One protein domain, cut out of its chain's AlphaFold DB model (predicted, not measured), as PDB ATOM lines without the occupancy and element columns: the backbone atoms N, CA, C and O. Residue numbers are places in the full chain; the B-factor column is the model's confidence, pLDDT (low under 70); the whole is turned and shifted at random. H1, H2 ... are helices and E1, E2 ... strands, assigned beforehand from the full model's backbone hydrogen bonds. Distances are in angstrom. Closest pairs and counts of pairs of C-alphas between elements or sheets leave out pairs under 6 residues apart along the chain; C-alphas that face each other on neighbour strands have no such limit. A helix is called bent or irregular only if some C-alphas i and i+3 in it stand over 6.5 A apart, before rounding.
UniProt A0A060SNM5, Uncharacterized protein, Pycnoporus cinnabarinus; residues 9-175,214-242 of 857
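What this domain is: This is residues 9 to 175 and 214 to 242 of the 857 residues of an uncharacterized protein of Pycnoporus cinnabarinus (UniProt A0A060SNM5). The model is a long body of small pieces: a long two-strand hairpin, E5 and E6, reaches toward one end, where residues 74 to 80 stick out, and three crossed helices, H4, H5 and H6, pack together toward the other. The short strands E2 and E4 lie near the middle, E2 in a small three-stranded sheet with H1 standing up from it, E4 side by side with E7, while a last small hairpin, E8 and E9, packs on H1. The printed part has 196 residues, with six named helices and nine named strands in the order E1 H1 H2 E2 E3 H3 E4 E5 E6 E7 H4 H5 H6 E8 E9. The sheet E1 E3 E2 and the pairs E5 E6 and E8 E9 are antiparallel, the pair E4 E7 is parallel, and the class is mixed, helices and strands, with under half of the residues in named elements. The whole is compact by its radius of gyration of the C-alphas, 18.6 A, yet elongated, spanning 70 by 44 by 27 A.

How they stand to each other: The largest sheet runs E1, residues 9 to 11, then E3, residues 42 to 45, then E2, residues 33 to 36, with E1 and E2 as edge strands. N 10 and O 43 are 2.9 A apart across E1 and E3, and N 44 and O 34 are 2.8 A apart across the hairpin of E2 and E3, both within hydrogen-bond range. H1, residues 12 to 17, is on this sheet over E3, at a height over the sheet of 8.9 A, and stands up from the sheet at 63 degrees. H3, residues 46 to 49, only grazes the sheet. With H2, residues 23 to 26, a split strand-helix-strand unit is complete: E1, H1 H2, E2, two strands running the same way with E3 between them, its crossover right-handed. E8, residues 226 to 228, and E9, residues 239 to 241, form a hairpin with N 227 and O 240 at 2.8 A; the closest C-alphas of H1 and E9, Ser 17 and Val 239, are 5.8 A apart. E5, residues 64 to 71, bends by 51 degrees at residue 68 and forms a hairpin with E6, residues 84 to 91, where N 67 and O 88 are 2.9 A apart. E2 and E5 are near each other, with 5 pairs of C-alphas within 10 A. E4, residues 57 to 59, and E7, residues 102 to 104, are parallel, with N 59 and O 103 at 2.8 A. The closest C-alphas of E5 and E7, Ala 64 and Leu 103, are 5.2 A apart. H5, residues 128 to 147, is the hub, touching three helices. With residues 135 to 142 alone it touches H6, residues 162 to 171, at a steep tilt of 59 degrees, opposite ways; the closest C-alphas, Arg 135 and Val 170, are 5.6 A apart. With residues 131 to 138 alone it touches H4, residues 112 to 121, at a steep tilt of 58 degrees, opposite ways, closest at the C-alphas of Val 112 and Phe 134, 6.3 A. H2 and H5 only just touch, with 3 pairs of C-alphas within 8 A, the closest Leu 26 and Met 141 at 5.9 A. Every O i to N i+4 pair is within hydrogen-bond range in H1, H5 and H6, but 3 of 6 in H4; H2 and H3 are too short for such a pair.

Where its parts are: E1 begins at C-alpha 9, (206.901, 177.689, 240.845). E5 is 20.2 A long and E6 22.0 A. H5 measures 28.6 A, from C-alpha 128 at (196.029, 198.146, 276.499) to C-alpha 147; H4 measures 15.0 A and H6 13.9 A. H4 is irregular, with C-alphas 114 and 117 7.1 A apart. E9 ends at C-alpha 241, (211.506, 181.109, 257.270).

The domain as a whole: The two C-alphas farthest apart, Ser 79 and Pro 175, are 70.6 A apart. Residues 176 to 213 are not printed, and C-alphas 175 and 214 are 24.4 A apart across this cut. The links E5 to E6 and H5 to H6 are long. Mean pLDDT of the printed part is 88.9; residue 77 and residues 79 to 81, 173 to 175 and 227 to 241 are under 70.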
ATOM      1  N   ILE A   9     206.348 178.195 239.589       96.75
ATOM      2  CA  ILE A   9     206.901 177.689 240.845       96.75
ATOM      3  C   ILE A   9     208.127 178.541 241.194       96.75
ATOM      4  O   ILE A   9     209.060 178.657 240.400       96.75
ATOM      5  N   ILE A  10     208.109 179.150 242.374       97.00
ATOM      6  CA  ILE A  10     209.187 179.968 242.944       97.00
ATOM      7  C   ILE A  10     209.507 179.370 244.322       97.00
ATOM      8  O   ILE A  10     208.610 178.831 244.965       97.00
ATOM      9  N   SER A  11     210.744 179.441 244.820       96.69
ATOM     10  CA  SER A  11     210.997 179.028 246.210       96.69
ATOM     11  C   SER A  11     210.322 179.992 247.191       96.69
ATOM     12  O   SER A  11     210.328 181.212 246.996       96.69
ATOM     13  N   THR A  12     209.755 179.457 248.272       94.81
ATOM     14  CA  THR A  12     209.101 180.250 249.322       94.81
ATOM     15  C   THR A  12     210.048 181.317 249.878       94.81
ATOM     16  O   THR A  12     209.665 182.480 249.987       94.81
ATOM     17  N   ALA A  13     211.316 180.970 250.123       94.00
ATOM     18  CA  ALA A  13     212.328 181.920 250.586       94.00
ATOM     19  C   ALA A  13     212.519 183.112 249.626       94.00
ATOM     20  O   ALA A  13     212.554 184.256 250.077       94.00
ATOM     21  N   ALA A  14     212.577 182.877 248.307       96.19
ATOM     22  CA  ALA A  14     212.700 183.960 247.331       96.19
ATOM     23  C   ALA A  14     211.454 184.863 247.330       96.19
ATOM     24  O   ALA A  14     211.586 186.086 247.353       96.19
ATOM     25  N   TYR A  15     210.253 184.275 247.390       96.31
ATOM     26  CA  TYR A  15     208.996 185.026 247.439       96.31
ATOM     27  C   TYR A  15     208.874 185.929 248.679       96.31
ATOM     28  O   TYR A  15     208.439 187.077 248.560       96.31
ATOM     29  N   LEU A  16     209.266 185.412 249.849       94.19
ATOM     30  CA  LEU A  16     209.235 186.118 251.134       94.19
ATOM     31  C   LEU A  16     210.307 187.209 251.243       94.19
ATOM     32  O   LEU A  16     210.062 188.249 251.853       94.19
ATOM     33  N   SER A  17     211.482 186.983 250.646       93.94
ATOM     34  CA  SER A  17     212.587 187.949 250.644       93.94
ATOM     35  C   SER A  17     212.342 189.170 249.748       93.94
ATOM     36  O   SER A  17     212.958 190.212 249.964       93.94
ATOM     37  N   ASP A  18     211.447 189.060 248.760       95.44
ATOM     38  CA  ASP A  18     211.110 190.142 247.834       95.44
ATOM     39  C   ASP A  18     210.186 191.188 248.501       95.44
ATOM     40  O   ASP A  18     208.994 190.917 248.717       95.44
ATOM     41  N   PRO A  19     210.670 192.418 248.774       93.25
ATOM     42  CA  PRO A  19     209.858 193.457 249.400       93.25
ATOM     43  C   PRO A  19     208.687 193.899 248.511       93.25
ATOM     44  O   PRO A  19     207.682 194.387 249.030       93.25
ATOM     45  N   LEU A  20     208.744 193.679 247.188       93.81
ATOM     46  CA  LEU A  20     207.624 193.968 246.292       93.81
ATOM     47  C   LEU A  20     206.422 193.061 246.562       93.81
ATOM     48  O   LEU A  20     205.304 193.456 246.225       93.81
ATOM     49  N   ASN A  21     206.586 191.890 247.190       93.94
ATOM     50  CA  ASN A  21     205.454 191.067 247.628       93.94
ATOM     51  C   ASN A  21     204.827 191.560 248.942       93.94
ATOM     52  O   ASN A  21     203.677 191.219 249.209       93.94
ATOM     53  N   ALA A  22     205.510 192.432 249.694       92.50
ATOM     54  CA  ALA A  22     205.035 193.061 250.931       92.50
ATOM     55  C   ALA A  22     204.574 192.078 252.032       92.50
ATOM     56  O   ALA A  22     203.828 192.470 252.931       92.50
ATOM     57  N   TYR A  23     205.028 190.818 251.988       93.88
ATOM     58  CA  TYR A  23     204.586 189.763 252.906       93.88
ATOM     59  C   TYR A  23     204.806 190.143 254.378       93.88
ATOM     60  O   TYR A  23     203.900 189.959 255.185       93.88
ATOM     61  N   ALA A  24     205.944 190.775 254.695       89.50
ATOM     62  CA  ALA A  24     206.282 191.296 256.026       89.50
ATOM     63  C   ALA A  24     205.153 192.119 256.675       89.50
ATOM     64  O   ALA A  24     204.876 191.987 257.862       89.50
ATOM     65  N   HIS A  25     204.470 192.956 255.888       87.56
ATOM     66  CA  HIS A  25     203.425 193.854 256.380       87.56
ATOM     67  C   HIS A  25     202.028 193.219 256.429       87.56
ATOM     68  O   HIS A  25     201.118 193.802 257.020       87.56
ATOM     69  N   LEU A  26     201.831 192.074 255.768       91.19
ATOM     70  CA  LEU A  26     200.519 191.445 255.586       91.19
ATOM     71  C   LEU A  26     200.380 190.122 256.347       91.19
ATOM     72  O   LEU A  26     199.270 189.776 256.753       91.19
ATOM     73  N   GLY A  27     201.477 189.377 256.518       92.75
ATOM     74  CA  GLY A  27     201.473 188.012 257.047       92.75
ATOM     75  C   GLY A  27     200.587 187.072 256.223       92.75
ATOM     76  O   GLY A  27     199.850 186.279 256.803       92.75
ATOM     77  N   MET A  28     200.560 187.250 254.898       94.06
ATOM     78  CA  MET A  28     199.814 186.445 253.919       94.06
ATOM     79  C   MET A  28     200.320 186.729 252.488       94.06
ATOM     80  O   MET A  28     200.813 187.833 252.231       94.06
ATOM     81  N   PRO A  29     200.206 185.780 251.538       95.56
ATOM     82  CA  PRO A  29     200.632 185.996 250.159       95.56
ATOM     83  C   PRO A  29     199.730 186.982 249.401       95.56
ATOM     84  O   PRO A  29     198.573 187.227 249.751       95.56
ATOM     85  N   LYS A  30     200.270 187.550 248.319       95.19
ATOM     86  CA  LYS A  30     199.523 188.412 247.393       95.19
ATOM     87  C   LYS A  30     198.426 187.644 246.640       95.19
ATOM     88  O   LYS A  30     198.536 186.434 246.466       95.19
ATOM     89  N   PRO A  31     197.407 188.350 246.108       94.81
ATOM     90  CA  PRO A  31     196.380 187.729 245.279       94.81
ATOM     91  C   PRO A  31     197.003 186.943 244.118       94.81
ATOM     92  O   PRO A  31     197.936 187.429 243.471       94.81
ATOM     93  N   PHE A  32     196.455 185.755 243.848       96.50
ATOM     94  CA  PHE A  32     196.945 184.797 242.845       96.50
ATOM     95  C   PHE A  32     198.306 184.153 243.163       96.50
ATOM     96  O   PHE A  32     198.911 183.563 242.269       96.50
ATOM     97  N   VAL A  33     198.776 184.229 244.413       97.31
ATOM     98  CA  VAL A  33     199.926 183.460 244.904       97.31
ATOM     99  C   VAL A  33     199.513 182.629 246.117       97.31
ATOM    100  O   VAL A  33     198.818 183.131 246.997       97.31
ATOM    101  N   HIS A  34     199.965 181.378 246.162       97.44
ATOM    102  CA  HIS A  34     199.773 180.447 247.281       97.44
ATOM    103  C   HIS A  34     201.126 179.960 247.808       97.44
ATOM    104  O   HIS A  34     202.096 179.933 247.049       97.44
ATOM    105  N   LEU A  35     201.209 179.591 249.087       96.44
ATOM    106  CA  LEU A  35     202.443 179.171 249.760       96.44
ATOM    107  C   LEU A  35     202.303 177.740 250.279       96.44
ATOM    108  O   LEU A  35     201.567 177.461 251.225       96.44
ATOM    109  N   ILE A  36     203.047 176.828 249.659       94.69
ATOM    110  CA  ILE A  36     203.148 175.437 250.080       94.69
ATOM    111  C   ILE A  36     204.410 175.317 250.936       94.69
ATOM    112  O   ILE A  36     205.517 175.445 250.421       94.69
ATOM    113  N   GLY A  37     204.233 175.119 252.243       90.31
ATOM    114  CA  GLY A  37     205.331 174.978 253.205       90.31
ATOM    115  C   GLY A  37     206.080 173.637 253.120       90.31
ATOM    116  O   GLY A  37     206.011 172.940 252.096       90.31
ATOM    117  N   PRO A  38     206.771 173.239 254.203       88.12
ATOM    118  CA  PRO A  38     207.549 172.006 254.230       88.12
ATOM    119  C   PRO A  38     206.683 170.766 253.936       88.12
ATOM    120  O   PRO A  38     205.532 170.699 254.379       88.12
ATOM    121  N   PRO A  39     207.197 169.759 253.204       90.75
ATOM    122  CA  PRO A  39     208.581 169.612 252.742       90.75
ATOM    123  C   PRO A  39     208.858 170.196 251.341       90.75
ATOM    124  O   PRO A  39     209.890 169.873 250.761       90.75
ATOM    125  N   LEU A  40     207.936 170.971 250.749       92.31
ATOM    126  CA  LEU A  40     208.105 171.493 249.383       92.31
ATOM    127  C   LEU A  40     208.650 172.924 249.346       92.31
ATOM    128  O   LEU A  40     209.444 173.230 248.463       92.31
ATOM    129  N   ASP A  41     208.224 173.786 250.271       93.00
ATOM    130  CA  ASP A  41     208.682 175.177 250.415       93.00
ATOM    131  C   ASP A  41     208.694 175.978 249.096       93.00
ATOM    132  O   ASP A  41     209.663 176.658 248.738       93.00
ATOM    133  N   VAL A  42     207.561 175.928 248.385       96.12
ATOM    134  CA  VAL A  42     207.320 176.637 247.119       96.12
ATOM    135  C   VAL A  42     206.151 177.619 247.186       96.12
ATOM    136  O   VAL A  42     205.064 177.317 247.682       96.12
ATOM    137  N   ALA A  43     206.358 178.780 246.572       97.44
ATOM    138  CA  ALA A  43     205.324 179.730 246.207       97.44
ATOM    139  C   ALA A  43     204.799 179.429 244.791       97.44
ATOM    140  O   ALA A  43     205.570 179.256 243.845       97.44
ATOM    141  N   LEU A  44     203.475 179.390 244.643       98.06
ATOM    142  CA  LEU A  44     202.769 179.105 243.394       98.06
ATOM    143  C   LEU A  44     202.209 180.404 242.806       98.06
ATOM    144  O   LEU A  44     201.096 180.812 243.138       98.06
ATOM    145  N   ASP A  45     202.980 181.071 241.947       98.00
ATOM    146  CA  ASP A  45     202.612 182.366 241.368       98.00
ATOM    147  C   ASP A  45     201.793 182.218 240.074       98.00
ATOM    148  O   ASP A  45     202.322 181.991 238.986       98.00
ATOM    149  N   ALA A  46     200.476 182.393 240.184       98.06
ATOM    150  CA  ALA A  46     199.533 182.348 239.069       98.06
ATOM    151  C   ALA A  46     199.244 183.737 238.450       98.06
ATOM    152  O   ALA A  46     198.355 183.873 237.597       98.06
ATOM    153  N   ARG A  47     199.985 184.791 238.834       96.25
ATOM    154  CA  ARG A  47     199.836 186.147 238.262       96.25
ATOM    155  C   ARG A  47     200.169 186.154 236.766       96.25
ATOM    156  O   ARG A  47     199.419 186.734 235.979       96.25
ATOM    157  N   PHE A  48     201.237 185.456 236.374       95.38
ATOM    158  CA  PHE A  48     201.746 185.414 234.995       95.38
ATOM    159  C   PHE A  48     201.229 184.223 234.176       95.38
ATOM    160  O   PHE A  48     200.859 184.390 233.018       95.38
ATOM    161  N   THR A  49     201.186 183.034 234.778       95.00
ATOM    162  CA  THR A  49     200.971 181.738 234.097       95.00
ATOM    163  C   THR A  49     199.637 181.066 234.443       95.00
ATOM    164  O   THR A  49     199.339 179.991 233.928       95.00
ATOM    165  N   GLY A  50     198.818 181.694 235.293       95.25
ATOM    166  CA  GLY A  50     197.555 181.129 235.767       95.25
ATOM    167  C   GLY A  50     196.371 181.280 234.810       95.25
ATOM    168  O   GLY A  50     196.234 182.280 234.102       95.25
ATOM    169  N   ASP A  51     195.479 180.291 234.847       96.25
ATOM    170  CA  ASP A  51     194.307 180.150 233.981       96.25
ATOM    171  C   ASP A  51     193.020 180.688 234.662       96.25
ATOM    172  O   ASP A  51     193.018 181.803 235.189       96.25
ATOM    173  N   GLN A  52     191.904 179.943 234.642       97.19
ATOM    174  CA  GLN A  52     190.703 180.256 235.424       97.19
ATOM    175  C   GLN A  52     190.820 179.849 236.904       97.19
ATOM    176  O   GLN A  52     190.134 180.430 237.746       97.19
ATOM    177  N   SER A  53     191.682 178.883 237.246       97.25
ATOM    178  CA  SER A  53     191.814 178.343 238.609       97.25
ATOM    179  C   SER A  53     192.307 179.381 239.623       97.25
ATOM    180  O   SER A  53     191.874 179.364 240.774       97.25
ATOM    181  N   ARG A  54     193.110 180.363 239.186       97.19
ATOM    182  CA  ARG A  54     193.551 181.494 240.023       97.19
ATOM    183  C   ARG A  54     192.416 182.384 240.533       97.19
ATOM    184  O   ARG A  54     192.608 183.102 241.503       97.19
ATOM    185  N   PHE A  55     191.241 182.377 239.898       96.88
ATOM    186  CA  PHE A  55     190.103 183.180 240.363       96.88
ATOM    187  C   PHE A  55     189.323 182.523 241.515       96.88
ATOM    188  O   PHE A  55     188.360 183.110 242.009       96.88
ATOM    189  N   VAL A  56     189.736 181.334 241.966       97.44
ATOM    190  CA  VAL A  56     189.239 180.707 243.197       97.44
ATOM    191  C   VAL A  56     189.637 181.562 244.404       97.44
ATOM    192  O   VAL A  56     190.788 181.966 244.547       97.44
ATOM    193  N   ARG A  57     188.671 181.874 245.274       96.69
ATOM    194  CA  ARG A  57     188.843 182.841 246.371       96.69
ATOM    195  C   ARG A  57     189.194 182.166 247.696       96.69
ATOM    196  O   ARG A  57     188.697 181.084 248.005       96.69
ATOM    197  N   SER A  58     189.991 182.847 248.515       96.94
ATOM    198  CA  SER A  58     190.280 182.429 249.891       96.94
ATOM    199  C   SER A  58     189.120 182.732 250.845       96.94
ATOM    200  O   SER A  58     188.420 183.748 250.731       96.94
ATOM    201  N   GLY A  59     188.912 181.848 251.818       96.81
ATOM    202  CA  GLY A  59     187.864 181.957 252.824       96.81
ATOM    203  C   GLY A  59     188.245 181.332 254.164       96.81
ATOM    204  O   GLY A  59     189.128 180.484 254.262       96.81
ATOM    205  N   CYS A  60     187.548 181.749 255.223       96.62
ATOM    206  CA  CYS A  60     187.730 181.207 256.575       96.62
ATOM    207  C   CYS A  60     187.188 179.769 256.708       96.62
ATOM    208  O   CYS A  60     187.624 179.009 257.567       96.62
ATOM    209  N   ARG A  61     186.248 179.388 255.833       95.88
ATOM    210  CA  ARG A  61     185.637 178.055 255.738       95.88
ATOM    211  C   ARG A  61     185.975 177.430 254.368       95.88
ATOM    212  O   ARG A  61     185.138 177.494 253.468       95.88
ATOM    213  N   PRO A  62     187.190 176.886 254.165       97.31
ATOM    214  CA  PRO A  62     187.570 176.280 252.888       97.31
ATOM    215  C   PRO A  62     186.689 175.073 252.546       97.31
ATOM    216  O   PRO A  62     186.312 174.290 253.419       97.31
ATOM    217  N   ASN A  63     186.391 174.894 251.257       97.94
ATOM    218  CA  ASN A  63     185.797 173.665 250.716       97.94
ATOM    219  C   ASN A  63     186.720 172.966 249.699       97.94
ATOM    220  O   ASN A  63     186.403 171.866 249.244       97.94
ATOM    221  N   ALA A  64     187.880 173.559 249.401       98.31
ATOM    222  CA  ALA A  64     188.921 173.014 248.546       98.31
ATOM    223  C   ALA A  64     190.334 173.314 249.082       98.31
ATOM    224  O   ALA A  64     190.523 174.134 249.980       98.31
ATOM    225  N   VAL A  65     191.331 172.631 248.518       97.62
ATOM    226  CA  VAL A  65     192.758 172.730 248.861       97.62
ATOM    227  C   VAL A  65     193.614 172.519 247.606       97.62
ATOM    228  O   VAL A  65     193.255 171.703 246.755       97.62
ATOM    229  N   ILE A  66     194.736 173.230 247.474       97.88
ATOM    230  CA  ILE A  66     195.741 172.947 246.435       97.88
ATOM    231  C   ILE A  66     196.628 171.793 246.911       97.88
ATOM    232  O   ILE A  66     197.012 171.744 248.078       97.88
ATOM    233  N   ARG A  67     196.948 170.851 246.021       97.12
ATOM    234  CA  ARG A  67     197.892 169.758 246.295       97.12
ATOM    235  C   ARG A  67     198.847 169.539 245.120       97.12
ATOM    236  O   ARG A  67     198.431 169.762 243.978       97.12
ATOM    237  N   PRO A  68     200.082 169.073 245.381       96.50
ATOM    238  CA  PRO A  68     200.954 168.544 244.340       96.50
ATOM    239  C   PRO A  68     200.323 167.314 243.675       96.50
ATOM    240  O   PRO A  68     199.610 166.533 244.312       96.50
ATOM    241  N   VAL A  69     200.604 167.142 242.388       95.31
ATOM    242  CA  VAL A  69     200.194 166.013 241.554       95.31
ATOM    243  C   VAL A  69     201.370 165.660 240.646       95.31
ATOM    244  O   VAL A  69     201.751 166.448 239.779       95.31
ATOM    245  N   ILE A  70     201.940 164.471 240.840       93.56
ATOM    246  CA  ILE A  70     202.994 163.937 239.973       93.56
ATOM    247  C   ILE A  70     202.337 163.495 238.661       93.56
ATOM    248  O   ILE A  70     201.562 162.535 238.645       93.56
ATOM    249  N   CYS A  71     202.601 164.209 237.568       87.62
ATOM    250  CA  CYS A  71     202.102 163.833 236.249       87.62
ATOM    251  C   CYS A  71     203.090 162.894 235.555       87.62
ATOM    252  O   CYS A  71     204.104 163.334 235.016       87.62
ATOM    253  N   GLN A  72     202.752 161.603 235.506       86.69
ATOM    254  CA  GLN A  72     203.412 160.658 234.604       86.69
ATOM    255  C   GLN A  72     203.138 161.076 233.155       86.69
ATOM    256  O   GLN A  72     201.985 161.130 232.717       86.69
ATOM    257  N   SER A  73     204.194 161.389 232.407       78.00
ATOM    258  CA  SER A  73     204.099 161.746 230.996       78.00
ATOM    259  C   SER A  73     203.719 160.511 230.169       78.00
ATOM    260  O   SER A  73     204.455 159.536 230.083       78.00
ATOM    261  N   THR A  74     202.541 160.546 229.541       76.62
ATOM    262  CA  THR A  74     202.041 159.457 228.678       76.62
ATOM    263  C   THR A  74     202.598 159.499 227.251       76.62
ATOM    264  O   THR A  74     202.351 158.586 226.462       76.62
ATOM    265  N   LYS A  75     203.376 160.538 226.912       74.19
ATOM    266  CA  LYS A  75     204.260 160.531 225.738       74.19
ATOM    267  C   LYS A  75     205.321 159.431 225.912       74.19
ATOM    268  O   LYS A  75     205.689 159.093 227.032       74.19
ATOM    269  N   LYS A  76     205.809 158.861 224.803       74.00
ATOM    270  CA  LYS A  76     206.854 157.815 224.829       74.00
ATOM    271  C   LYS A  76     208.077 158.294 225.637       74.00
ATOM    272  O   LYS A  76     208.406 159.472 225.532       74.00
ATOM    273  N   PRO A  77     208.777 157.412 226.377       62.41
ATOM    274  CA  PRO A  77     209.905 157.799 227.224       62.41
ATOM    275  C   PRO A  77     211.141 158.192 226.395       62.41
ATOM    276  O   PRO A  77     212.044 157.389 226.161       62.41
ATOM    277  N   THR A  78     211.194 159.447 225.948       70.19
ATOM    278  CA  THR A  78     212.343 160.069 225.273       70.19
ATOM    279  C   THR A  78     213.454 160.414 226.270       70.19
ATOM    280  O   THR A  78     213.753 161.572 226.547       70.19
ATOM    281  N   SER A  79     214.104 159.365 226.785       68.31
ATOM    282  CA  SER A  79     215.369 159.352 227.550       68.31
ATOM    283  C   SER A  79     215.458 160.103 228.891       68.31
ATOM    284  O   SER A  79     216.263 159.679 229.712       68.31
ATOM    285  N   ASN A  80     214.634 161.117 229.169       67.25
ATOM    286  CA  ASN A  80     214.576 161.798 230.469       67.25
ATOM    287  C   ASN A  80     213.176 161.653 231.094       67.25
ATOM    288  O   ASN A  80     212.250 162.352 230.677       67.25
ATOM    289  N   PRO A  81     212.991 160.771 232.096       65.50
ATOM    290  CA  PRO A  81     211.767 160.702 232.887       65.50
ATOM    291  C   PRO A  81     211.763 161.807 233.957       65.50
ATOM    292  O   PRO A  81     211.782 161.532 235.154       65.50
ATOM    293  N   GLU A  82     211.757 163.072 233.531       75.00
ATOM    294  CA  GLU A  82     211.483 164.189 234.438       75.00
ATOM    295  C   GLU A  82     210.010 164.118 234.862       75.00
ATOM    296  O   GLU A  82     209.098 164.442 234.096       75.00
ATOM    297  N   GLU A  83     209.768 163.631 236.081       78.94
ATOM    298  CA  GLU A  83     208.431 163.563 236.666       78.94
ATOM    299  C   GLU A  83     207.873 164.979 236.847       78.94
ATOM    300  O   GLU A  83     208.266 165.716 237.752       78.94
ATOM    301  N   MET A  84     206.947 165.377 235.971       86.50
ATOM    302  CA  MET A  84     206.437 166.743 235.960       86.50
ATOM    303  C   MET A  84     205.542 166.987 237.181       86.50
ATOM    304  O   MET A  84     204.349 166.658 237.191       86.50
ATOM    305  N   LEU A  85     206.126 167.592 238.217       91.75
ATOM    306  CA  LEU A  85     205.402 168.074 239.383       91.75
ATOM    307  C   LEU A  85     204.447 169.194 238.958       91.75
ATOM    308  O   LEU A  85     204.854 170.290 238.580       91.75
ATOM    309  N   SER A  86     203.156 168.902 239.041       94.94
ATOM    310  CA  SER A  86     202.072 169.842 238.772       94.94
ATOM    311  C   SER A  86     201.280 170.115 240.048       94.94
ATOM    312  O   SER A  86     201.435 169.411 241.046       94.94
ATOM    313  N   PHE A  87     200.405 171.117 240.026       97.56
ATOM    314  CA  PHE A  87     199.499 171.407 241.134       97.56
ATOM    315  C   PHE A  87     198.049 171.353 240.660       97.56
ATOM    316  O   PHE A  87     197.739 171.640 239.503       97.56
ATOM    317  N   GLY A  88     197.145 170.963 241.557       97.75
ATOM    318  CA  GLY A  88     195.717 170.874 241.275       97.75
ATOM    319  C   GLY A  88     194.870 171.245 242.482       97.75
ATOM    320  O   GLY A  88     195.272 171.043 243.627       97.75
ATOM    321  N   ILE A  89     193.674 171.770 242.223       98.44
ATOM    322  CA  ILE A  89     192.674 172.049 243.251       98.44
ATOM    323  C   ILE A  89     191.870 170.771 243.513       98.44
ATOM    324  O   ILE A  89     191.338 170.146 242.591       98.44
ATOM    325  N   PHE A  90     191.733 170.384 244.778       98.44
ATOM    326  CA  PHE A  90     190.953 169.236 245.233       98.44
ATOM    327  C   PHE A  90     189.862 169.690 246.194       98.44
ATOM    328  O   PHE A  90     190.113 170.504 247.076       98.44
ATOM    329  N   ALA A  91     188.653 169.149 246.044       98.38
ATOM    330  CA  ALA A  91     187.582 169.386 247.002       98.38
ATOM    331  C   ALA A  91     187.877 168.654 248.324       98.38
ATOM    332  O   ALA A  91     188.362 167.522 248.314       98.38
ATOM    333  N   LEU A  92     187.568 169.295 249.452       97.38
ATOM    334  CA  LEU A  92     187.646 168.711 250.800       97.38
ATOM    335  C   LEU A  92     186.370 167.937 251.177       97.38
ATOM    336  O   LEU A  92     186.367 167.163 252.129       97.38
ATOM    337  N   ARG A  93     185.282 168.172 250.438       97.19
ATOM    338  CA  ARG A  93     183.961 167.545 250.565       97.19
ATOM    339  C   ARG A  93     183.224 167.642 249.231       97.19
ATOM    340  O   ARG A  93     183.654 168.391 248.355       97.19
ATOM    341  N   ASP A  94     182.078 166.983 249.110       97.88
ATOM    342  CA  ASP A  94     181.198 167.183 247.958       97.88
ATOM    343  C   ASP A  94     180.779 168.658 247.816       97.88
ATOM    344  O   ASP A  94     180.443 169.339 248.797       97.88
ATOM    345  N   LEU A  95     180.802 169.137 246.569       98.12
ATOM    346  CA  LEU A  95     180.408 170.487 246.171       98.12
ATOM    347  C   LEU A  95     179.131 170.422 245.335       98.12
ATOM    348  O   LEU A  95     178.989 169.568 244.455       98.12
ATOM    349  N   LYS A  96     178.191 171.330 245.588       98.12
ATOM    350  CA  LYS A  96     176.930 171.393 244.838       98.12
ATOM    351  C   LYS A  96     177.121 172.120 243.498       98.12
ATOM    352  O   LYS A  96     177.984 172.990 243.386       98.12
ATOM    353  N   PRO A  97     176.295 171.842 242.471       97.56
ATOM    354  CA  PRO A  97     176.298 172.634 241.245       97.56
ATOM    355  C   PRO A  97     176.058 174.121 241.545       97.56
ATOM    356  O   PRO A  97     175.080 174.469 242.209       97.56
ATOM    357  N   ASN A  98     176.915 174.991 241.001       96.50
ATOM    358  CA  ASN A  98     176.966 176.439 241.270       96.50
ATOM    359  C   ASN A  98     177.402 176.829 242.702       96.50
ATOM    360  O   ASN A  98     177.200 177.973 243.104       96.50
ATOM    361  N   GLU A  99     177.995 175.916 243.474       97.38
ATOM    362  CA  GLU A  99     178.713 176.275 244.700       97.38
ATOM    363  C   GLU A  99     180.064 176.925 244.355       97.38
ATOM    364  O   GLU A  99     180.759 176.481 243.441       97.38
ATOM    365  N   GLU A 100     180.436 177.986 245.073       96.75
ATOM    366  CA  GLU A 100     181.746 178.624 244.916       96.75
ATOM    367  C   GLU A 100     182.852 177.699 245.452       96.75
ATOM    368  O   GLU A 100     182.727 177.130 246.538       96.75
ATOM    369  N   VAL A 101     183.941 177.546 244.696       98.19
ATOM    370  CA  VAL A 101     185.153 176.865 245.171       98.19
ATOM    371  C   VAL A 101     185.928 177.846 246.049       98.19
ATOM    372  O   VAL A 101     186.143 178.992 245.654       98.19
ATOM    373  N   VAL A 102     186.334 177.403 247.237       98.00
ATOM    374  CA  VAL A 102     186.927 178.241 248.283       98.00
ATOM    375  C   VAL A 102     188.174 177.576 248.853       98.00
ATOM    376  O   VAL A 102     188.090 176.511 249.473       98.00
ATOM    377  N   LEU A 103     189.317 178.235 248.672       98.00
ATOM    378  CA  LEU A 103     190.592 177.868 249.291       98.00
ATOM    379  C   LEU A 103     190.705 178.453 250.705       98.00
ATOM    380  O   LEU A 103     189.902 179.287 251.127       98.00
ATOM    381  N   GLY A 104     191.712 178.011 251.455       96.81
ATOM    382  CA  GLY A 104     192.030 178.598 252.752       96.81
ATOM    383  C   GLY A 104     192.614 180.010 252.643       96.81
ATOM    384  O   GLY A 104     193.067 180.436 251.581       96.81
ATOM    385  N   TRP A 105     192.631 180.728 253.766       96.06
ATOM    386  CA  TRP A 105     193.533 181.865 253.954       96.06
ATOM    387  C   TRP A 105     194.896 181.376 254.456       96.06
ATOM    388  O   TRP A 105     194.979 180.687 255.479       96.06
ATOM    389  N   GLU A 106     195.962 181.759 253.763       95.25
ATOM    390  CA  GLU A 106     197.358 181.436 254.097       95.25
ATOM    391  C   GLU A 106     197.979 182.529 254.974       95.25
ATOM    392  O   GLU A 106     198.972 183.160 254.622       95.25
ATOM    393  N   TRP A 107     197.342 182.770 256.122       95.12
ATOM    394  CA  TRP A 107     197.937 183.510 257.232       95.12
ATOM    395  C   TRP A 107     199.259 182.868 257.683       95.12
ATOM    396  O   TRP A 107     199.310 181.654 257.882       95.12
ATOM    397  N   ASP A 108     200.285 183.688 257.877       94.44
ATOM    398  CA  ASP A 108     201.490 183.329 258.625       94.44
ATOM    399  C   ASP A 108     201.137 182.962 260.075       94.44
ATOM    400  O   ASP A 108     200.268 183.603 260.670       94.44
ATOM    401  N   ASP A 109     201.827 181.989 260.671       91.75
ATOM    402  CA  ASP A 109     201.561 181.559 262.051       91.75
ATOM    403  C   ASP A 109     201.810 182.676 263.096       91.75
ATOM    404  O   ASP A 109     201.242 182.646 264.188       91.75
ATOM    405  N   GLY A 110     202.615 183.695 262.771       91.44
ATOM    406  CA  GLY A 110     202.818 184.909 263.570       91.44
ATOM    407  C   GLY A 110     201.779 186.020 263.347       91.44
ATOM    408  O   GLY A 110     201.917 187.111 263.906       91.44
ATOM    409  N   ASN A 111     200.750 185.801 262.522       94.88
ATOM    410  CA  ASN A 111     199.784 186.834 262.147       94.88
ATOM    411  C   ASN A 111     198.783 187.158 263.280       94.88
ATOM    412  O   ASN A 111     198.147 186.274 263.858       94.88
ATOM    413  N   VAL A 112     198.553 188.455 263.533       95.44
ATOM    414  CA  VAL A 112     197.629 188.976 264.565       95.44
ATOM    415  C   VAL A 112     196.199 188.437 264.488       95.44
ATOM    416  O   VAL A 112     195.495 188.438 265.499       95.44
ATOM    417  N   VAL A 113     195.757 187.944 263.327       95.75
ATOM    418  CA  VAL A 113     194.455 187.272 263.176       95.75
ATOM    419  C   VAL A 113     194.304 186.074 264.127       95.75
ATOM    420  O   VAL A 113     193.191 185.770 264.551       95.75
ATOM    421  N   HIS A 114     195.403 185.432 264.535       95.69
ATOM    422  CA  HIS A 114     195.399 184.320 265.487       95.69
ATOM    423  C   HIS A 114     195.124 184.750 266.938       95.69
ATOM    424  O   HIS A 114     194.622 183.945 267.719       95.69
ATOM    425  N   HIS A 115     195.332 186.023 267.288       95.75
ATOM    426  CA  HIS A 115     194.902 186.580 268.578       95.75
ATOM    427  C   HIS A 115     193.430 187.028 268.586       95.75
ATOM    428  O   HIS A 115     192.877 187.292 269.652       95.75
ATOM    429  N   LEU A 116     192.771 187.105 267.423       95.56
ATOM    430  CA  LEU A 116     191.417 187.653 267.295       95.56
ATOM    431  C   LEU A 116     190.342 186.934 268.140       95.56
ATOM    432  O   LEU A 116     189.526 187.651 268.717       95.56
ATOM    433  N   PRO A 117     190.316 185.588 268.287       94.81
ATOM    434  CA  PRO A 117     189.368 184.931 269.192       94.81
ATOM    435  C   PRO A 117     189.529 185.420 270.638       94.81
ATOM    436  O   PRO A 117     188.577 185.915 271.239       94.81
ATOM    437  N   ALA A 118     190.761 185.406 271.157       94.56
ATOM    438  CA  ALA A 118     191.066 185.850 272.515       94.56
ATOM    439  C   ALA A 118     190.788 187.351 272.727       94.56
ATOM    440  O   ALA A 118     190.308 187.737 273.787       94.56
ATOM    441  N   LEU A 119     191.011 188.199 271.717       94.31
ATOM    442  CA  LEU A 119     190.686 189.632 271.772       94.31
ATOM    443  C   LEU A 119     189.173 189.918 271.790       94.31
ATOM    444  O   LEU A 119     188.763 190.969 272.282       94.31
ATOM    445  N   ILE A 120     188.349 189.007 271.263       93.06
ATOM    446  CA  ILE A 120     186.881 189.105 271.287       93.06
ATOM    447  C   ILE A 120     186.316 188.529 272.592       93.06
ATOM    448  O   ILE A 120     185.403 189.116 273.172       93.06
ATOM    449  N   GLU A 121     186.847 187.399 273.060       93.38
ATOM    450  CA  GLU A 121     186.348 186.688 274.245       93.38
ATOM    451  C   GLU A 121     186.880 187.265 275.563       93.38
ATOM    452  O   GLU A 121     186.146 187.362 276.545       93.38
ATOM    453  N   SER A 122     188.149 187.680 275.594       93.25
ATOM    454  CA  SER A 122     188.827 188.215 276.778       93.25
ATOM    455  C   SER A 122     189.703 189.435 276.438       93.25
ATOM    456  O   SER A 122     190.921 189.404 276.612       93.25
ATOM    457  N   PRO A 123     189.112 190.579 276.026       88.81
ATOM    458  CA  PRO A 123     189.871 191.789 275.687       88.81
ATOM    459  C   PRO A 123     190.772 192.299 276.827       88.81
ATOM    460  O   PRO A 123     191.771 192.955 276.562       88.81
ATOM    461  N   PHE A 124     190.458 191.979 278.087       91.88
ATOM    462  CA  PHE A 124     191.265 192.341 279.259       91.88
ATOM    463  C   PHE A 124     192.466 191.411 279.521       91.88
ATOM    464  O   PHE A 124     193.261 191.702 280.410       91.88
ATOM    465  N   ALA A 125     192.622 190.311 278.773       94.00
ATOM    466  CA  ALA A 125     193.784 189.423 278.876       94.00
ATOM    467  C   ALA A 125     195.067 190.037 278.279       94.00
ATOM    468  O   ALA A 125     196.165 189.547 278.536       94.00
ATOM    469  N   PHE A 126     194.934 191.117 277.502       94.75
ATOM    470  CA  PHE A 126     196.034 191.798 276.821       94.75
ATOM    471  C   PHE A 126     196.266 193.198 277.414       94.75
ATOM    472  O   PHE A 126     195.301 193.926 277.666       94.75
ATOM    473  N   PRO A 127     197.523 193.643 277.595       95.38
ATOM    474  CA  PRO A 127     197.824 195.022 277.963       95.38
ATOM    475  C   PRO A 127     197.238 196.035 276.956       95.38
ATOM    476  O   PRO A 127     197.344 195.815 275.746       95.38
ATOM    477  N   PRO A 128     196.694 197.191 277.394       92.75
ATOM    478  CA  PRO A 128     196.029 198.146 276.499       92.75
ATOM    479  C   PRO A 128     196.872 198.635 275.309       92.75
ATOM    480  O   PRO A 128     196.329 198.869 274.230       92.75
ATOM    481  N   HIS A 129     198.196 198.745 275.473       93.81
ATOM    482  CA  HIS A 129     199.112 199.109 274.387       93.81
ATOM    483  C   HIS A 129     199.207 198.019 273.302       93.81
ATOM    484  O   HIS A 129     199.295 198.332 272.117       93.81
ATOM    485  N   GLN A 130     199.124 196.742 273.685       95.38
ATOM    486  CA  GLN A 130     199.169 195.613 272.756       95.38
ATOM    487  C   GLN A 130     197.857 195.515 271.962       95.38
ATOM    488  O   GLN A 130     197.879 195.309 270.751       95.38
ATOM    489  N   ILE A 131     196.713 195.781 272.609       94.56
ATOM    490  CA  ILE A 131     195.405 195.903 271.938       94.56
ATOM    491  C   ILE A 131     195.448 196.998 270.858       94.56
ATOM    492  O   ILE A 131     194.919 196.808 269.763       94.56
ATOM    493  N   GLN A 132     196.095 198.137 271.135       94.69
ATOM    494  CA  GLN A 132     196.285 199.209 270.151       94.69
ATOM    495  C   GLN A 132     197.199 198.783 268.991       94.69
ATOM    496  O   GLN A 132     196.855 199.032 267.836       94.69
ATOM    497  N   GLN A 133     198.313 198.091 269.259       94.56
ATOM    498  CA  GLN A 133     199.180 197.538 268.208       94.56
ATOM    499  C   GLN A 133     198.424 196.558 267.298       94.56
ATOM    500  O   GLN A 133     198.420 196.740 266.079       94.56
ATOM    501  N   PHE A 134     197.697 195.597 267.877       95.88
ATOM    502  CA  PHE A 134     196.883 194.643 267.121       95.88
ATOM    503  C   PHE A 134     195.790 195.333 266.294       95.88
ATOM    504  O   PHE A 134     195.612 194.998 265.123       95.88
ATOM    505  N   ARG A 135     195.099 196.343 266.846       95.38
ATOM    506  CA  ARG A 135     194.130 197.158 266.087       95.38
ATOM    507  C   ARG A 135     194.775 197.861 264.900       95.38
ATOM    508  O   ARG A 135     194.210 197.824 263.810       95.38
ATOM    509  N   ASN A 136     195.953 198.454 265.075       95.38
ATOM    510  CA  ASN A 136     196.673 199.126 263.993       95.38
ATOM    511  C   ASN A 136     197.097 198.132 262.896       95.38
ATOM    512  O   ASN A 136     196.905 198.402 261.714       95.38
ATOM    513  N   GLN A 137     197.592 196.948 263.272       94.81
ATOM    514  CA  GLN A 137     197.984 195.894 262.329       94.81
ATOM    515  C   GLN A 137     196.774 195.325 261.562       94.81
ATOM    516  O   GLN A 137     196.815 195.229 260.334       94.81
ATOM    517  N   MET A 138     195.656 195.047 262.243       96.00
ATOM    518  CA  MET A 138     194.401 194.630 261.598       96.00
ATOM    519  C   MET A 138     193.818 195.729 260.692       96.00
ATOM    520  O   MET A 138     193.303 195.428 259.618       96.00
ATOM    521  N   THR A 139     193.948 197.005 261.071       95.88
ATOM    522  CA  THR A 139     193.542 198.155 260.241       95.88
ATOM    523  C   THR A 139     194.336 198.194 258.934       95.88
ATOM    524  O   THR A 139     193.740 198.232 257.856       95.88
ATOM    525  N   SER A 140     195.669 198.104 259.001       94.06
ATOM    526  CA  SER A 140     196.540 198.053 257.817       94.06
ATOM    527  C   SER A 140     196.214 196.866 256.905       94.06
ATOM    528  O   SER A 140     196.111 197.032 255.688       94.06
ATOM    529  N   MET A 141     195.972 195.685 257.482       94.19
ATOM    530  CA  MET A 141     195.581 194.482 256.743       94.19
ATOM    531  C   MET A 141     194.237 194.664 256.014       94.19
ATOM    532  O   MET A 141     194.133 194.370 254.823       94.19
ATOM    533  N   LEU A 142     193.215 195.208 256.685       95.12
ATOM    534  CA  LEU A 142     191.909 195.494 256.076       95.12
ATOM    535  C   LEU A 142     192.012 196.534 254.947       95.12
ATOM    536  O   LEU A 142     191.357 196.382 253.909       95.12
ATOM    537  N   HIS A 143     192.865 197.551 255.095       94.56
ATOM    538  CA  HIS A 143     193.155 198.512 254.027       94.56
ATOM    539  C   HIS A 143     193.866 197.868 252.826       94.56
ATOM    540  O   HIS A 143     193.495 198.142 251.685       94.56
ATOM    541  N   ALA A 144     194.831 196.971 253.042       91.94
ATOM    542  CA  ALA A 144     195.519 196.269 251.956       91.94
ATOM    543  C   ALA A 144     194.601 195.285 251.201       91.94
ATOM    544  O   ALA A 144     194.601 195.244 249.965       91.94
ATOM    545  N   LEU A 145     193.767 194.531 251.925       92.81
ATOM    546  CA  LEU A 145     192.787 193.608 251.339       92.81
ATOM    547  C   LEU A 145     191.738 194.358 250.502       92.81
ATOM    548  O   LEU A 145     191.517 194.037 249.333       92.81
ATOM    549  N   SER A 146     191.152 195.425 251.056       92.75
ATOM    550  CA  SER A 146     190.173 196.248 250.332       92.75
ATOM    551  C   SER A 146     190.776 196.982 249.126       92.75
ATOM    552  O   SER A 146     190.131 197.039 248.079       92.75
ATOM    553  N   SER A 147     192.024 197.457 249.221       93.06
ATOM    554  CA  SER A 147     192.770 198.065 248.105       93.06
ATOM    555  C   SER A 147     193.043 197.078 246.958       93.06
ATOM    556  O   SER A 147     192.920 197.425 245.785       93.06
ATOM    557  N   THR A 148     193.332 195.811 247.275       88.56
ATOM    558  CA  THR A 148     193.536 194.743 246.274       88.56
ATOM    559  C   THR A 148     192.235 194.120 245.750       88.56
ATOM    560  O   THR A 148     192.284 193.145 245.001       88.56
ATOM    561  N   PHE A 149     191.067 194.655 246.133       85.88
ATOM    562  CA  PHE A 149     189.733 194.083 245.889       85.88
ATOM    563  C   PHE A 149     189.546 192.643 246.408       85.88
ATOM    564  O   PHE A 149     188.558 191.980 246.070       85.88
ATOM    565  N   THR A 150     190.452 192.143 247.256       90.12
ATOM    566  CA  THR A 150     190.318 190.806 247.830       90.12
ATOM    567  C   THR A 150     189.286 190.807 248.947       90.12
ATOM    568  O   THR A 150     189.236 191.674 249.817       90.12
ATOM    569  N   THR A 151     188.394 189.824 248.895       93.56
ATOM    570  CA  THR A 151     187.268 189.699 249.821       93.56
ATOM    571  C   THR A 151     187.071 188.235 250.170       93.56
ATOM    572  O   THR A 151     187.039 187.385 249.279       93.56
ATOM    573  N   CYS A 152     186.900 187.942 251.459       96.44
ATOM    574  CA  CYS A 152     186.696 186.585 251.959       96.44
ATOM    575  C   CYS A 152     185.462 185.922 251.326       96.44
ATOM    576  O   CYS A 152     184.374 186.508 251.288       96.44
ATOM    577  N   ALA A 153     185.624 184.681 250.862       97.00
ATOM    578  CA  ALA A 153     184.562 183.909 250.222       97.00
ATOM    579  C   ALA A 153     183.350 183.624 251.132       97.00
ATOM    580  O   ALA A 153     182.247 183.445 250.629       97.00
ATOM    581  N   CYS A 154     183.503 183.699 252.462       95.50
ATOM    582  CA  CYS A 154     182.380 183.611 253.408       95.50
ATOM    583  C   CYS A 154     181.303 184.697 253.175       95.50
ATOM    584  O   CYS A 154     180.149 184.526 253.571       95.50
ATOM    585  N   GLY A 155     181.664 185.808 252.523       91.25
ATOM    586  CA  GLY A 155     180.746 186.879 252.143       91.25
ATOM    587  C   GLY A 155     180.301 187.771 253.309       91.25
ATOM    588  O   GLY A 155     180.382 187.417 254.482       91.25
ATOM    589  N   ALA A 156     179.778 188.954 252.978       89.12
ATOM    590  CA  ALA A 156     179.473 190.035 253.927       89.12
ATOM    591  C   ALA A 156     178.270 189.785 254.875       89.12
ATOM    592  O   ALA A 156     177.647 190.730 255.356       89.12
ATOM    593  N   ARG A 157     177.887 188.522 255.107       89.38
ATOM    594  CA  ARG A 157     176.815 188.119 256.040       89.38
ATOM    595  C   ARG A 157     177.242 187.032 257.035       89.38
ATOM    596  O   ARG A 157     176.469 186.731 257.943       89.38
ATOM    597  N   ALA A 158     178.428 186.450 256.869       94.12
ATOM    598  CA  ALA A 158     178.974 185.432 257.759       94.12
ATOM    599  C   ALA A 158     179.532 186.076 259.040       94.12
ATOM    600  O   ALA A 158     180.490 186.844 258.989       94.12
ATOM    601  N   ARG A 159     178.927 185.770 260.196       91.44
ATOM    602  CA  ARG A 159     179.360 186.273 261.520       91.44
ATOM    603  C   ARG A 159     180.613 185.569 262.054       91.44
ATOM    604  O   ARG A 159     181.224 186.039 263.004       91.44
ATOM    605  N   ASP A 160     180.977 184.450 261.450       93.25
ATOM    606  CA  ASP A 160     182.212 183.693 261.652       93.25
ATOM    607  C   ASP A 160     183.324 184.109 260.667       93.25
ATOM    608  O   ASP A 160     184.420 183.558 260.684       93.25
ATOM    609  N   CYS A 161     183.082 185.098 259.796       96.12
ATOM    610  CA  CYS A 161     184.109 185.616 258.898       96.12
ATOM    611  C   CYS A 161     185.145 186.444 259.673       96.12
ATOM    612  O   CYS A 161     184.844 187.536 260.157       96.12
ATOM    613  N   ALA A 162     186.390 185.972 259.711       96.38
ATOM    614  CA  ALA A 162     187.486 186.655 260.394       96.38
ATOM    615  C   ALA A 162     187.719 188.094 259.910       96.38
ATOM    616  O   ALA A 162     187.932 188.973 260.736       96.38
ATOM    617  N   LEU A 163     187.601 188.379 258.604       96.00
ATOM    618  CA  LEU A 163     187.725 189.759 258.103       96.00
ATOM    619  C   LEU A 163     186.616 190.667 258.658       96.00
ATOM    620  O   LEU A 163     186.872 191.813 259.012       96.00
ATOM    621  N   THR A 164     185.388 190.148 258.767       95.81
ATOM    622  CA  THR A 164     184.260 190.872 259.372       95.81
ATOM    623  C   THR A 164     184.489 191.087 260.865       95.81
ATOM    624  O   THR A 164     184.202 192.167 261.367       95.81
ATOM    625  N   ARG A 165     185.075 190.113 261.569       95.81
ATOM    626  CA  ARG A 165     185.408 190.244 262.993       95.81
ATOM    627  C   ARG A 165     186.598 191.164 263.272       95.81
ATOM    628  O   ARG A 165     186.563 191.877 264.266       95.81
ATOM    629  N   MET A 166     187.593 191.232 262.383       96.19
ATOM    630  CA  MET A 166     188.636 192.265 262.443       96.19
ATOM    631  C   MET A 166     188.041 193.655 262.217       96.19
ATOM    632  O   MET A 166     188.364 194.570 262.968       96.19
ATOM    633  N   ALA A 167     187.136 193.809 261.243       96.00
ATOM    634  CA  ALA A 167     186.431 195.072 261.026       96.00
ATOM    635  C   ALA A 167     185.612 195.471 262.264       96.00
ATOM    636  O   ALA A 167     185.803 196.563 262.779       96.00
ATOM    637  N   GLU A 168     184.806 194.564 262.832       94.75
ATOM    638  CA  GLU A 168     184.097 194.805 264.098       94.75
ATOM    639  C   GLU A 168     185.061 195.191 265.241       94.75
ATOM    640  O   GLU A 168     184.782 196.123 265.989       94.75
ATOM    641  N   PHE A 169     186.205 194.523 265.396       95.06
ATOM    642  CA  PHE A 169     187.176 194.806 266.465       95.06
ATOM    643  C   PHE A 169     187.903 196.161 266.309       95.06
ATOM    644  O   PHE A 169     188.227 196.812 267.314       95.06
ATOM    645  N   VAL A 170     188.130 196.592 265.063       95.69
ATOM    646  CA  VAL A 170     188.719 197.889 264.687       95.69
ATOM    647  C   VAL A 170     187.691 199.028 264.752       95.69
ATOM    648  O   VAL A 170     188.030 200.122 265.200       95.69
ATOM    649  N   GLU A 171     186.438 198.785 264.359       93.75
ATOM    650  CA  GLU A 171     185.342 199.765 264.392       93.75
ATOM    651  C   GLU A 171     184.795 199.992 265.811       93.75
ATOM    652  O   GLU A 171     184.437 201.120 266.155       93.75
ATOM    653  N   ASN A 172     184.783 198.967 266.676       87.00
ATOM    654  CA  ASN A 172     184.348 199.064 268.079       87.00
ATOM    655  C   ASN A 172     185.394 199.761 268.982       87.00
ATOM    656  O   ASN A 172     185.779 199.262 270.043       87.00
ATOM    657  N   GLN A 173     185.843 200.949 268.577       65.69
ATOM    658  CA  GLN A 173     186.655 201.873 269.377       65.69
ATOM    659  C   GLN A 173     185.819 202.732 270.344       65.69
ATOM    660  O   GLN A 173     186.252 203.795 270.785       65.69
ATOM    661  N   THR A 174     184.653 202.235 270.765       49.38
ATOM    662  CA  THR A 174     184.073 202.624 272.056       49.38
ATOM    663  C   THR A 174     185.140 202.372 273.130       49.38
ATOM    664  O   THR A 174     185.651 201.249 273.206       49.38
ATOM    665  N   PRO A 175     185.550 203.375 273.925       52.84
ATOM    666  CA  PRO A 175     186.679 203.201 274.826       52.84
ATOM    667  C   PRO A 175     186.339 202.166 275.904       52.84
ATOM    668  O   PRO A 175     185.389 202.339 276.665       52.84
ATOM    669  N   LEU A 214     186.031 181.075 264.286       92.06
ATOM    670  CA  LEU A 214     186.352 181.832 263.071       92.06
ATOM    671  C   LEU A 214     186.732 180.939 261.875       92.06
ATOM    672  O   LEU A 214     187.202 181.444 260.854       92.06
ATOM    673  N   GLY A 215     186.552 179.622 261.982       89.94
ATOM    674  CA  GLY A 215     186.976 178.639 260.992       89.94
ATOM    675  C   GLY A 215     188.339 178.000 261.297       89.94
ATOM    676  O   GLY A 215     189.174 178.588 261.983       89.94
ATOM    677  N   PRO A 216     188.605 176.798 260.746       90.75
ATOM    678  CA  PRO A 216     189.694 175.901 261.163       90.75
ATOM    679  C   PRO A 216     191.114 176.350 260.762       90.75
ATOM    680  O   PRO A 216     192.036 175.542 260.775       90.75
ATOM    681  N   LEU A 217     191.300 177.608 260.353       88.25
ATOM    682  CA  LEU A 217     192.582 178.173 259.907       88.25
ATOM    683  C   LEU A 217     193.060 179.327 260.802       88.25
ATOM    684  O   LEU A 217     193.937 180.093 260.405       88.25
ATOM    685  N   ILE A 218     192.429 179.523 261.964       90.19
ATOM    686  CA  ILE A 218     192.718 180.619 262.892       90.19
ATOM    687  C   ILE A 218     192.804 180.043 264.304       90.19
ATOM    688  O   ILE A 218     191.876 179.381 264.753       90.19
ATOM    689  N   GLY A 219     193.933 180.276 264.982       84.25
ATOM    690  CA  GLY A 219     194.257 179.622 266.256       84.25
ATOM    691  C   GLY A 219     194.916 178.245 266.095       84.25
ATOM    692  O   GLY A 219     195.219 177.603 267.094       84.25
ATOM    693  N   ILE A 220     195.162 177.801 264.856       85.19
ATOM    694  CA  ILE A 220     195.949 176.605 264.535       85.19
ATOM    695  C   ILE A 220     197.175 177.050 263.739       85.19
ATOM    696  O   ILE A 220     197.032 177.536 262.616       85.19
ATOM    697  N   GLU A 221     198.357 176.871 264.326       82.69
ATOM    698  CA  GLU A 221     199.639 177.019 263.632       82.69
ATOM    699  C   GLU A 221     199.826 175.886 262.613       82.69
ATOM    700  O   GLU A 221     199.433 174.741 262.855       82.69
ATOM    701  N   ARG A 222     200.440 176.190 261.471       79.00
ATOM    702  CA  ARG A 222     200.653 175.250 260.358       79.00
ATOM    703  C   ARG A 222     202.110 174.832 260.176       79.00
ATOM    704  O   ARG A 222     202.400 174.067 259.260       79.00
ATOM    705  N   GLY A 223     203.017 175.329 261.016       75.31
ATOM    706  CA  GLY A 223     204.460 175.210 260.812       75.31
ATOM    707  C   GLY A 223     204.991 176.194 259.765       75.31
ATOM    708  O   GLY A 223     206.153 176.106 259.382       75.31
ATOM    709  N   PHE A 224     204.162 177.144 259.321       70.94
ATOM    710  CA  PHE A 224     204.554 178.239 258.439       70.94
ATOM    711  C   PHE A 224     204.790 179.491 259.287       70.94
ATOM    712  O   PHE A 224     204.033 180.463 259.264       70.94
ATOM    713  N   ARG A 225     205.845 179.414 260.101       71.50
ATOM    714  CA  ARG A 225     206.345 180.522 260.911       71.50
ATOM    715  C   ARG A 225     207.404 181.260 260.108       71.50
ATOM    716  O   ARG A 225     208.549 180.805 260.045       71.50
ATOM    717  N   THR A 226     207.068 182.411 259.541       70.44
ATOM    718  CA  THR A 226     208.114 183.372 259.191       70.44
ATOM    719  C   THR A 226     208.460 184.236 260.399       70.44
ATOM    720  O   THR A 226     207.662 184.449 261.312       70.44
ATOM    721  N   ARG A 227     209.704 184.707 260.447       62.44
ATOM    722  CA  ARG A 227     210.207 185.605 261.484       62.44
ATOM    723  C   ARG A 227     210.840 186.804 260.800       62.44
ATOM    724  O   ARG A 227     211.746 186.650 259.981       62.44
ATOM    725  N   GLU A 228     210.391 188.006 261.159       57.97
ATOM    726  CA  GLU A 228     211.156 189.219 260.862       57.97
ATOM    727  C   GLU A 228     212.561 189.052 261.451       57.97
ATOM    728  O   GLU A 228     212.703 188.805 262.654       57.97
ATOM    729  N   ARG A 229     213.610 189.206 260.631       58.44
ATOM    730  CA  ARG A 229     215.008 189.096 261.090       58.44
ATOM    731  C   ARG A 229     215.333 190.003 262.278       58.44
ATOM    732  O   ARG A 229     216.230 189.699 263.060       58.44
ATOM    733  N   ILE A 230     214.606 191.111 262.408       47.94
ATOM    734  CA  ILE A 230     214.727 192.070 263.500       47.94
ATOM    735  C   ILE A 230     213.309 192.332 264.037       47.94
ATOM    736  O   ILE A 230     212.533 193.014 263.359       47.94
ATOM    737  N   PRO A 231     212.952 191.821 265.232       47.59
ATOM    738  CA  PRO A 231     211.671 192.118 265.865       47.59
ATOM    739  C   PRO A 231     211.448 193.628 265.998       47.59
ATOM    740  O   PRO A 231     212.368 194.359 266.367       47.59
ATOM    741  N   PHE A 232     210.224 194.084 265.722       48.12
ATOM    742  CA  PHE A 232     209.817 195.497 265.773       48.12
ATOM    743  C   PHE A 232     210.488 196.422 264.734       48.12
ATOM    744  O   PHE A 232     210.345 197.639 264.832       48.12
ATOM    745  N   SER A 233     211.178 195.892 263.714       53.25
ATOM    746  CA  SER A 233     211.910 196.717 262.728       53.25
ATOM    747  C   SER A 233     211.050 197.445 261.689       53.25
ATOM    748  O   SER A 233     211.588 198.178 260.859       53.25
ATOM    749  N   GLY A 234     209.727 197.270 261.712       49.38
ATOM    750  CA  GLY A 234     208.807 198.044 260.875       49.38
ATOM    751  C   GLY A 234     208.847 197.701 259.380       49.38
ATOM    752  O   GLY A 234     208.393 198.507 258.572       49.38
ATOM    753  N   GLY A 235     209.350 196.516 259.011       47.25
ATOM    754  CA  GLY A 235     209.217 195.958 257.659       47.25
ATOM    755  C   GLY A 235     210.335 196.262 256.654       47.25
ATOM    756  O   GLY A 235     210.111 196.118 255.456       47.25
ATOM    757  N   MET A 236     211.541 196.639 257.101       46.31
ATOM    758  CA  MET A 236     212.740 196.651 256.233       46.31
ATOM    759  C   MET A 236     213.740 195.521 256.537       46.31
ATOM    760  O   MET A 236     214.558 195.181 255.682       46.31
ATOM    761  N   GLY A 237     213.675 194.905 257.723       50.47
ATOM    762  CA  GLY A 237     214.427 193.688 258.034       50.47
ATOM    763  C   GLY A 237     213.751 192.471 257.403       50.47
ATOM    764  O   GLY A 237     212.687 192.070 257.861       50.47
ATOM    765  N   GLY A 238     214.364 191.903 256.359       56.09
ATOM    766  CA  GLY A 238     213.776 190.835 255.541       56.09
ATOM    767  C   GLY A 238     213.203 189.648 256.328       56.09
ATOM    768  O   GLY A 238     213.696 189.283 257.398       56.09
ATOM    769  N   VAL A 239     212.154 189.051 255.766       59.50
ATOM    770  CA  VAL A 239     211.413 187.921 256.336       59.50
ATOM    771  C   VAL A 239     212.185 186.624 256.101       59.50
ATOM    772  O   VAL A 239     212.503 186.295 254.959       59.50
ATOM    773  N   GLU A 240     212.470 185.877 257.166       66.06
ATOM    774  CA  GLU A 240     213.128 184.569 257.086       66.06
ATOM    775  C   GLU A 240     212.163 183.457 257.513       66.06
ATOM    776  O   GLU A 240     211.409 183.615 258.476       66.06
ATOM    777  N   MET A 241     212.177 182.326 256.805       67.06
ATOM    778  CA  MET A 241     211.506 181.109 257.270       67.06
ATOM    779  C   MET A 241     212.201 180.636 258.545       67.06
ATOM    780  O   MET A 241     213.399 180.364 258.514       67.06
ATOM    781  N   VAL A 242     211.470 180.503 259.653       71.00
ATOM    782  CA  VAL A 242     212.013 179.806 260.823       71.00
ATOM    783  C   VAL A 242     212.179 178.340 260.419       71.00
ATOM    784  O   VAL A 242     211.185 177.733 260.014       71.00
TER     785      VAL A 242